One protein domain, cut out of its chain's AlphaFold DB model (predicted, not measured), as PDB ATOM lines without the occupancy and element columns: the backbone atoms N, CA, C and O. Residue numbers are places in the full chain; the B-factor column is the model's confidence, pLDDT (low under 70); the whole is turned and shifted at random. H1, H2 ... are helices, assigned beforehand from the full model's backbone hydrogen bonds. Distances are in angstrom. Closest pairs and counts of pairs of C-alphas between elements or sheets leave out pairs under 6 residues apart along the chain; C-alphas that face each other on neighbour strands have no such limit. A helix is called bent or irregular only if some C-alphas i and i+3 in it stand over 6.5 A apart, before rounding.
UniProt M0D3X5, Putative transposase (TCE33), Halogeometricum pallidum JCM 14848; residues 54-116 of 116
ATOM      1  N   ALA A  54     204.776 129.690 214.540       90.19
ATOM      2  CA  ALA A  54     205.484 130.678 213.741       90.19
ATOM      3  C   ALA A  54     206.289 130.019 212.604       90.19
ATOM      4  O   ALA A  54     207.027 129.047 212.800       90.19
ATOM      5  N   LYS A  55     206.191 130.588 211.398       90.06
ATOM      6  CA  LYS A  55     206.996 130.162 210.247       90.06
ATOM      7  C   LYS A  55     208.445 130.598 210.457       90.06
ATOM      8  O   LYS A  55     208.729 131.780 210.613       90.06
ATOM      9  N   THR A  56     209.373 129.645 210.415       90.56
ATOM     10  CA  THR A  56     210.813 129.907 210.527       90.56
ATOM     11  C   THR A  56     211.576 129.291 209.357       90.56
ATOM     12  O   THR A  56     211.287 128.173 208.936       90.56
ATOM     13  N   SER A  57     212.573 130.010 208.840       93.25
ATOM     14  CA  SER A  57     213.539 129.503 207.854       93.25
ATOM     15  C   SER A  57     214.787 128.889 208.507       93.25
ATOM     16  O   SER A  57     215.647 128.344 207.811       93.25
ATOM     17  N   SER A  58     214.902 128.962 209.841       93.44
ATOM     18  CA  SER A  58     216.081 128.490 210.566       93.44
ATOM     19  C   SER A  58     216.237 126.971 210.484       93.44
ATOM     20  O   SER A  58     215.304 126.190 210.711       93.44
ATOM     21  N   LYS A  59     217.468 126.534 210.196       93.69
ATOM     22  CA  LYS A  59     217.830 125.113 210.167       93.69
ATOM     23  C   LYS A  59     218.246 124.565 211.535       93.69
ATOM     24  O   LYS A  59     218.287 123.341 211.678       93.69
ATOM     25  N   ASP A  60     218.476 125.420 212.528       96.06
ATOM     26  CA  ASP A  60     218.813 124.992 213.885       96.06
ATOM     27  C   ASP A  60     217.613 124.287 214.545       96.06
ATOM     28  O   ASP A  60     216.496 124.814 214.590       96.06
ATOM     29  N   TYR A  61     217.840 123.074 215.057       95.81
ATOM     30  CA  TYR A  61     216.806 122.300 215.741       95.81
ATOM     31  C   TYR A  61     216.314 122.997 217.015       95.81
ATOM     32  O   TYR A  61     215.144 122.855 217.352       95.81
ATOM     33  N   ARG A  62     217.171 123.767 217.697       96.50
ATOM     34  CA  ARG A  62     216.836 124.482 218.937       96.50
ATOM     35  C   ARG A  62     215.785 125.547 218.680       96.50
ATOM     36  O   ARG A  62     214.823 125.649 219.431       96.50
ATOM     37  N   VAL A  63     215.930 126.274 217.573       95.31
ATOM     38  CA  VAL A  63     214.973 127.299 217.141       95.31
ATOM     39  C   VAL A  63     213.634 126.661 216.772       95.31
ATOM     40  O   VAL A  63     212.590 127.114 217.232       95.31
ATOM     41  N   ARG A  64     213.643 125.566 215.999       95.31
ATOM     42  CA  ARG A  64     212.402 124.845 215.654       95.31
ATOM     43  C   ARG A  64     211.712 124.244 216.877       95.31
ATOM     44  O   ARG A  64     210.490 124.305 216.967       95.31
ATOM     45  N   LEU A  65     212.480 123.676 217.808       95.50
ATOM     46  CA  LEU A  65     211.955 123.118 219.050       95.50
ATOM     47  C   LEU A  65     211.344 124.212 219.923       95.50
ATOM     48  O   LEU A  65     210.242 124.027 220.427       95.50
ATOM     49  N   PHE A  66     212.023 125.352 220.058       96.06
ATOM     50  CA  PHE A  66     211.500 126.502 220.785       96.06
ATOM     51  C   PHE A  66     210.153 126.955 220.215       96.06
ATOM     52  O   PHE A  66     209.178 127.008 220.957       96.06
ATOM     53  N   TYR A  67     210.064 127.193 218.900       94.94
ATOM     54  CA  TYR A  67     208.801 127.593 218.272       94.94
ATOM     55  C   TYR A  67     207.699 126.551 218.442       94.94
ATOM     56  O   TYR A  67     206.552 126.916 218.674       94.94
ATOM     57  N   PHE A  68     208.035 125.263 218.366       94.12
ATOM     58  CA  PHE A  68     207.065 124.198 218.592       94.12
ATOM     59  C   PHE A  68     206.536 124.196 220.032       94.12
ATOM     60  O   PHE A  68     205.325 124.208 220.233       94.12
ATOM     61  N   VAL A  69     207.422 124.226 221.033       96.12
ATOM     62  CA  VAL A  69     207.023 124.266 222.450       96.12
ATOM     63  C   VAL A  69     206.226 125.534 222.750       96.12
ATOM     64  O   VAL A  69     205.208 125.471 223.432       96.12
ATOM     65  N   PHE A  70     206.642 126.673 222.199       94.38
ATOM     66  CA  PHE A  70     205.930 127.935 222.356       94.38
ATOM     67  C   PHE A  70     204.527 127.890 221.736       94.38
ATOM     68  O   PHE A  70     203.562 128.286 222.383       94.38
ATOM     69  N   ALA A  71     204.377 127.322 220.537       94.19
ATOM     70  CA  ALA A  71     203.073 127.133 219.904       94.19
ATOM     71  C   ALA A  71     202.146 126.217 220.724       94.19
ATOM     72  O   ALA A  71     200.955 126.496 220.847       94.19
ATOM     73  N   VAL A  72     202.689 125.153 221.329       94.88
ATOM     74  CA  VAL A  72     201.938 124.276 222.248       94.88
ATOM     75  C   VAL A  72     201.483 125.042 223.494       94.88
ATOM     76  O   VAL A  72     200.343 124.887 223.923       94.88
ATOM     77  N   LEU A  73     202.340 125.895 224.065       94.88
ATOM     78  CA  LEU A  73     201.968 126.738 225.206       94.88
ATOM     79  C   LEU A  73     200.830 127.702 224.851       94.88
ATOM     80  O   LEU A  73     199.859 127.779 225.600       94.88
ATOM     81  N   LEU A  74     200.912 128.386 223.704       92.69
ATOM     82  CA  LEU A  74     199.849 129.283 223.232       92.69
ATOM     83  C   LEU A  74     198.528 128.541 223.006       92.69
ATOM     84  O   LEU A  74     197.480 129.007 223.446       92.69
ATOM     85  N   HIS A  75     198.583 127.357 222.396       92.94
ATOM     86  CA  HIS A  75     197.410 126.506 222.219       92.94
ATOM     87  C   HIS A  75     196.768 126.118 223.559       92.94
ATOM     88  O   HIS A  75     195.550 126.205 223.705       92.94
ATOM     89  N   ASN A  76     197.571 125.735 224.556       93.31
ATOM     90  CA  ASN A  76     197.064 125.381 225.883       93.31
ATOM     91  C   ASN A  76     196.426 126.579 226.597       93.31
ATOM     92  O   ASN A  76     195.390 126.419 227.241       93.31
ATOM     93  N   ILE A  77     197.014 127.774 226.468       92.62
ATOM     94  CA  ILE A  77     196.435 129.013 227.005       92.62
ATOM     95  C   ILE A  77     195.088 129.289 226.341       92.62
ATOM     96  O   ILE A  77     194.108 129.530 227.036       92.62
ATOM     97  N   TRP A  78     195.011 129.190 225.013       93.56
ATOM     98  CA  TRP A  78     193.760 129.356 224.279       93.56
ATOM     99  C   TRP A  78     192.679 128.361 224.730       93.56
ATOM    100  O   TRP A  78     191.568 128.778 225.053       93.56
ATOM    101  N   ARG A  79     193.002 127.064 224.841       92.44
ATOM    102  CA  ARG A  79     192.057 126.039 225.326       92.44
ATOM    103  C   ARG A  79     191.600 126.285 226.761       92.44
ATOM    104  O   ARG A  79     190.437 126.042 227.071       92.44
ATOM    105  N   LEU A  80     192.489 126.763 227.631       92.56
ATOM    106  CA  LEU A  80     192.129 127.129 228.996       92.56
ATOM    107  C   LEU A  80     191.185 128.338 229.018       92.56
ATOM    108  O   LEU A  80     190.198 128.320 229.746       92.56
ATOM    109  N   THR A  81     191.452 129.360 228.207       91.94
ATOM    110  CA  THR A  81     190.580 130.533 228.080       91.94
ATOM    111  C   THR A  81     189.197 130.151 227.555       91.94
ATOM    112  O   THR A  81     188.202 130.569 228.139       91.94
ATOM    113  N   ASP A  82     189.122 129.313 226.515       91.69
ATOM    114  CA  ASP A  82     187.858 128.780 225.981       91.69
ATOM    115  C   ASP A  82     187.062 128.025 227.057       91.69
ATOM    116  O   ASP A  82     185.872 128.263 227.254       91.69
ATOM    117  N   PHE A  83     187.744 127.169 227.822       91.56
ATOM    118  CA  PHE A  83     187.141 126.432 228.929       91.56
ATOM    119  C   PHE A  83     186.580 127.361 230.015       91.56
ATOM    120  O   PHE A  83     185.445 127.186 230.456       91.56
ATOM    121  N   LEU A  84     187.359 128.362 230.438       92.38
ATOM    122  CA  LEU A  84     186.929 129.335 231.445       92.38
ATOM    123  C   LEU A  84     185.750 130.183 230.953       92.38
ATOM    124  O   LEU A  84     184.845 130.472 231.734       92.38
ATOM    125  N   LEU A  85     185.736 130.549 229.669       91.38
ATOM    126  CA  LEU A  85     184.647 131.306 229.059       91.38
ATOM    127  C   LEU A  85     183.342 130.506 229.074       91.38
ATOM    128  O   LEU A  85     182.330 130.995 229.573       91.38
ATOM    129  N   LYS A  86     183.375 129.254 228.612       92.38
ATOM    130  CA  LYS A  86     182.200 128.376 228.643       92.38
ATOM    131  C   LYS A  86     181.699 128.136 230.067       92.38
ATOM    132  O   LYS A  86     180.495 128.187 230.310       92.38
ATOM    133  N   ALA A  87     182.614 127.948 231.022       92.12
ATOM    134  CA  ALA A  87     182.264 127.805 232.433       92.12
ATOM    135  C   ALA A  87     181.584 129.066 232.997       92.12
ATOM    136  O   ALA A  87     180.673 128.955 233.814       92.12
ATOM    137  N   ALA A  88     181.993 130.258 232.550       91.38
ATOM    138  CA  ALA A  88     181.390 131.524 232.961       91.38
ATOM    139  C   ALA A  88     180.006 131.769 232.332       91.38
ATOM    140  O   ALA A  88     179.133 132.335 232.987       91.38
ATOM    141  N   VAL A  89     179.798 131.341 231.083       91.44
ATOM    142  CA  VAL A  89     178.526 131.501 230.348       91.44
ATOM    143  C   VAL A  89     177.519 130.387 230.685       91.44
ATOM    144  O   VAL A  89     176.331 130.521 230.404       91.44
ATOM    145  N   GLY A  90     177.964 129.316 231.350       87.50
ATOM    146  CA  GLY A  90     177.122 128.168 231.693       87.50
ATOM    147  C   GLY A  90     176.788 127.289 230.486       87.50
ATOM    148  O   GLY A  90     175.766 126.606 230.494       87.50
ATOM    149  N   GLU A  91     177.624 127.330 229.446       84.00
ATOM    150  CA  GLU A  91     177.476 126.494 228.255       84.00
ATOM    151  C   GLU A  91     177.935 125.048 228.501       84.00
ATOM    152  O   GLU A  91     178.669 124.751 229.451       84.00
ATOM    153  N   GLU A  92     177.516 124.131 227.625       83.25
ATOM    154  CA  GLU A  92     177.971 122.744 227.684       83.25
ATOM    155  C   GLU A  92     179.490 122.639 227.476       83.25
ATOM    156  O   GLU A  92     180.097 123.309 226.640       83.25
ATOM    157  N   MET A  93     180.121 121.749 228.247       83.00
ATOM    158  CA  MET A  93     181.557 121.469 228.176       83.00
ATOM    159  C   MET A  93     181.884 120.567 226.986       83.00
ATOM    160  O   MET A  93     182.319 119.424 227.143       83.00
ATOM    161  N   ASP A  94     181.653 121.085 225.787       83.88
ATOM    162  CA  ASP A  94     182.005 120.413 224.552       83.88
ATOM    163  C   ASP A  94     183.435 120.753 224.100       83.88
ATOM    164  O   ASP A  94     184.145 121.598 224.661       83.88
ATOM    165  N   TYR A  95     183.878 120.063 223.053       79.62
ATOM    166  CA  TYR A  95     185.198 120.294 222.490       79.62
ATOM    167  C   TYR A  95     185.245 121.496 221.531       79.62
ATOM    168  O   TYR A  95     186.318 122.089 221.364       79.62
ATOM    169  N   ALA A  96     184.121 121.848 220.901       86.06
ATOM    170  CA  ALA A  96     184.059 122.882 219.878       86.06
ATOM    171  C   ALA A  96     184.330 124.250 220.515       86.06
ATOM    172  O   ALA A  96     183.606 124.649 221.415       86.06
ATOM    173  N   PRO A  97     185.396 124.962 220.129       86.44
ATOM    174  CA  PRO A  97     185.736 126.203 220.806       86.44
ATOM    175  C   PRO A  97     184.651 127.263 220.581       86.44
ATOM    176  O   PRO A  97     184.207 127.458 219.452       86.44
ATOM    177  N   MET A  98     184.266 127.952 221.653       86.69
ATOM    178  CA  MET A  98     183.409 129.135 221.615       86.69
ATOM    179  C   MET A  98     184.179 130.330 221.041       86.69
ATOM    180  O   MET A  98     183.630 131.100 220.261       86.69
ATOM    181  N   LEU A  99     185.463 130.455 221.400       87.56
ATOM    182  CA  LEU A  99     186.394 131.410 220.804       87.56
ATOM    183  C   LEU A  99     187.387 130.650 219.930       87.56
ATOM    184  O   LEU A  99     188.184 129.863 220.442       87.56
ATOM    185  N   THR A 100     187.388 130.876 218.621       90.06
ATOM    186  CA  THR A 100     188.332 130.201 217.723       90.06
ATOM    187  C   THR A 100     189.778 130.641 217.985       90.06
ATOM    188  O   THR A 100     190.047 131.704 218.549       90.06
ATOM    189  N   ALA A 101     190.747 129.818 217.570       87.62
ATOM    190  CA  ALA A 101     192.165 130.144 217.729       87.62
ATOM    191  C   ALA A 101     192.535 131.454 217.008       87.62
ATOM    192  O   ALA A 101     193.264 132.270 217.566       87.62
ATOM    193  N   GLY A 102     191.979 131.677 215.810       86.12
ATOM    194  CA  GLY A 102     192.172 132.907 215.041       86.12
ATOM    195  C   GLY A 102     191.665 134.143 215.781       86.12
ATOM    196  O   GLY A 102     192.428 135.084 215.976       86.12
ATOM    197  N   GLU A 103     190.430 134.106 216.287       88.06
ATOM    198  CA  GLU A 103     189.858 135.216 217.065       88.06
ATOM    199  C   GLU A 103     190.664 135.498 218.338       88.06
ATOM    200  O   GLU A 103     190.888 136.654 218.691       88.06
ATOM    201  N   CYS A 104     191.157 134.459 219.018       87.44
ATOM    202  CA  CYS A 104     192.016 134.632 220.187       87.44
ATOM    203  C   CYS A 104     193.334 135.338 219.829       87.44
ATOM    204  O   CYS A 104     193.782 136.217 220.568       87.44
ATOM    205  N   VAL A 105     193.963 134.965 218.711       85.44
ATOM    206  CA  VAL A 105     195.205 135.594 218.239       85.44
ATOM    207  C   VAL A 105     194.957 137.040 217.817       85.44
ATOM    208  O   VAL A 105     195.755 137.910 218.166       85.44
ATOM    209  N   GLU A 106     193.856 137.323 217.121       87.12
ATOM    210  CA  GLU A 106     193.465 138.686 216.747       87.12
ATOM    211  C   GLU A 106     193.204 139.557 217.979       87.12
ATOM    212  O   GLU A 106     193.723 140.671 218.068       87.12
ATOM    213  N   LEU A 107     192.484 139.027 218.972       87.25
ATOM    214  CA  LEU A 107     192.180 139.739 220.209       87.25
ATOM    215  C   LEU A 107     193.458 140.083 220.980       87.25
ATOM    216  O   LEU A 107     193.649 141.235 221.359       87.25
ATOM    217  N   VAL A 108     194.378 139.128 221.139       85.44
ATOM    218  CA  VAL A 108     195.684 139.394 221.764       85.44
ATOM    219  C   VAL A 108     196.472 140.420 220.955       85.44
ATOM    220  O   VAL A 108     196.976 141.387 221.525       85.44
ATOM    221  N   SER A 109     196.529 140.272 219.631       85.00
ATOM    222  CA  SER A 109     197.259 141.193 218.751       85.00
ATOM    223  C   SER A 109     196.719 142.623 218.827       85.00
ATOM    224  O   SER A 109     197.503 143.563 218.786       85.00
ATOM    225  N   SER A 110     195.406 142.796 219.014       87.38
ATOM    226  CA  SER A 110     194.774 144.114 219.165       87.38
ATOM    227  C   SER A 110     195.181 144.855 220.446       87.38
ATOM    228  O   SER A 110     195.086 146.077 220.511       87.38
ATOM    229  N   THR A 111     195.642 144.121 221.464       87.94
ATOM    230  CA  THR A 111     196.098 144.688 222.745       87.94
ATOM    231  C   THR A 111     197.586 145.021 222.762       87.94
ATOM    232  O   THR A 111     198.044 145.730 223.658       87.94
ATOM    233  N   LEU A 112     198.349 144.504 221.794       85.25
ATOM    234  CA  LEU A 112     199.775 144.772 221.702       85.25
ATOM    235  C   LEU A 112     200.006 146.173 221.122       85.25
ATOM    236  O   LEU A 112     199.298 146.580 220.197       85.25
ATOM    237  N   PRO A 113     200.993 146.925 221.640       82.31
ATOM    238  CA  PRO A 113     201.379 148.185 221.027       82.31
ATOM    239  C   PRO A 113     201.842 147.936 219.583       82.31
ATOM    240  O   PRO A 113     202.389 146.863 219.293       82.31
ATOM    241  N   PRO A 114     201.621 148.900 218.670       80.69
ATOM    242  CA  PRO A 114     202.092 148.770 217.303       80.69
ATOM    243  C   PRO A 114     203.610 148.541 217.298       80.69
ATOM    244  O   PRO A 114     204.308 149.114 218.138       80.69
ATOM    245  N   PRO A 115     204.122 147.694 216.390       76.00
ATOM    246  CA  PRO A 115     205.559 147.563 216.216       76.00
ATOM    247  C   PRO A 115     206.137 148.914 215.773       76.00
ATOM    248  O   PRO A 115     205.538 149.579 214.923       76.00
ATOM    249  N   ASP A 116     207.264 149.298 216.379       70.00
ATOM    250  CA  ASP A 116     208.048 150.484 216.004       70.00
ATOM    251  C   ASP A 116     208.492 150.457 214.528       70.00
ATOM    252  O   ASP A 116     208.815 149.355 214.012       70.00
TER     253      ASP A 116
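What this domain is: This is residues 54 to 116 of the 116 residues of the protein "Putative transposase (TCE33)" of Halogeometricum pallidum JCM 14848 (UniProt M0D3X5). A single long, straight helix, H1, makes the longest axis, and a much shorter helix, H2, starts near its middle and points away from it at about a right angle, a loose T. The link of residues 90 to 100 folds back from the far end of H1 to bring the chain to H2, and residues 106 to 116, with the outer part of H2 and the tail, stick out from the body. The printed part has 63 residues with two named helices, H1 then H2, and no named strand; the class is all helix. It is loose, with a radius of gyration of the C-alphas of 15.0 A, and flat in outline, spanning 46 by 29 by 13 A.

How they stand to each other: H1, residues 61 to 89, and H2, residues 101 to 111, only just touch, with 3 pairs of C-alphas within 8 A. The closest C-alphas are those of Trp 78 and Ala 101, 6.8 A apart. H1 touches H2 with residues 75 to 78 alone. Their lines stand about perpendicular, at 87 degrees, and their centres are 12.7 A apart. In H1 every O i to N i+4 pair is within hydrogen-bond range; in H2, 6 of 7 are.

Where its parts are: H1 measures 42.0 A from C-alpha 61 at (216.806, 122.300, 215.741) to C-alpha 89 at (178.526, 131.501, 230.348). H2 measures 15.9 A and ends with C-alpha 111 at (196.098, 144.688, 222.745). Neither helix is bent.

The domain as a whole: The two C-alphas farthest apart are those of Lys 59 and Gly 90, at 46.2 A. The link from H1 to H2 is long, with 11 residues. Residues 57 to 63, of which 61 to 63 belong to H1, stand free, as do residues 106 to 116, of which 106 to 111 belong to H2. The printed part has no cut and ends at Asp 116, the chain's last residue. The mean pLDDT of the printed part is 89.7, and no printed residue is under 70.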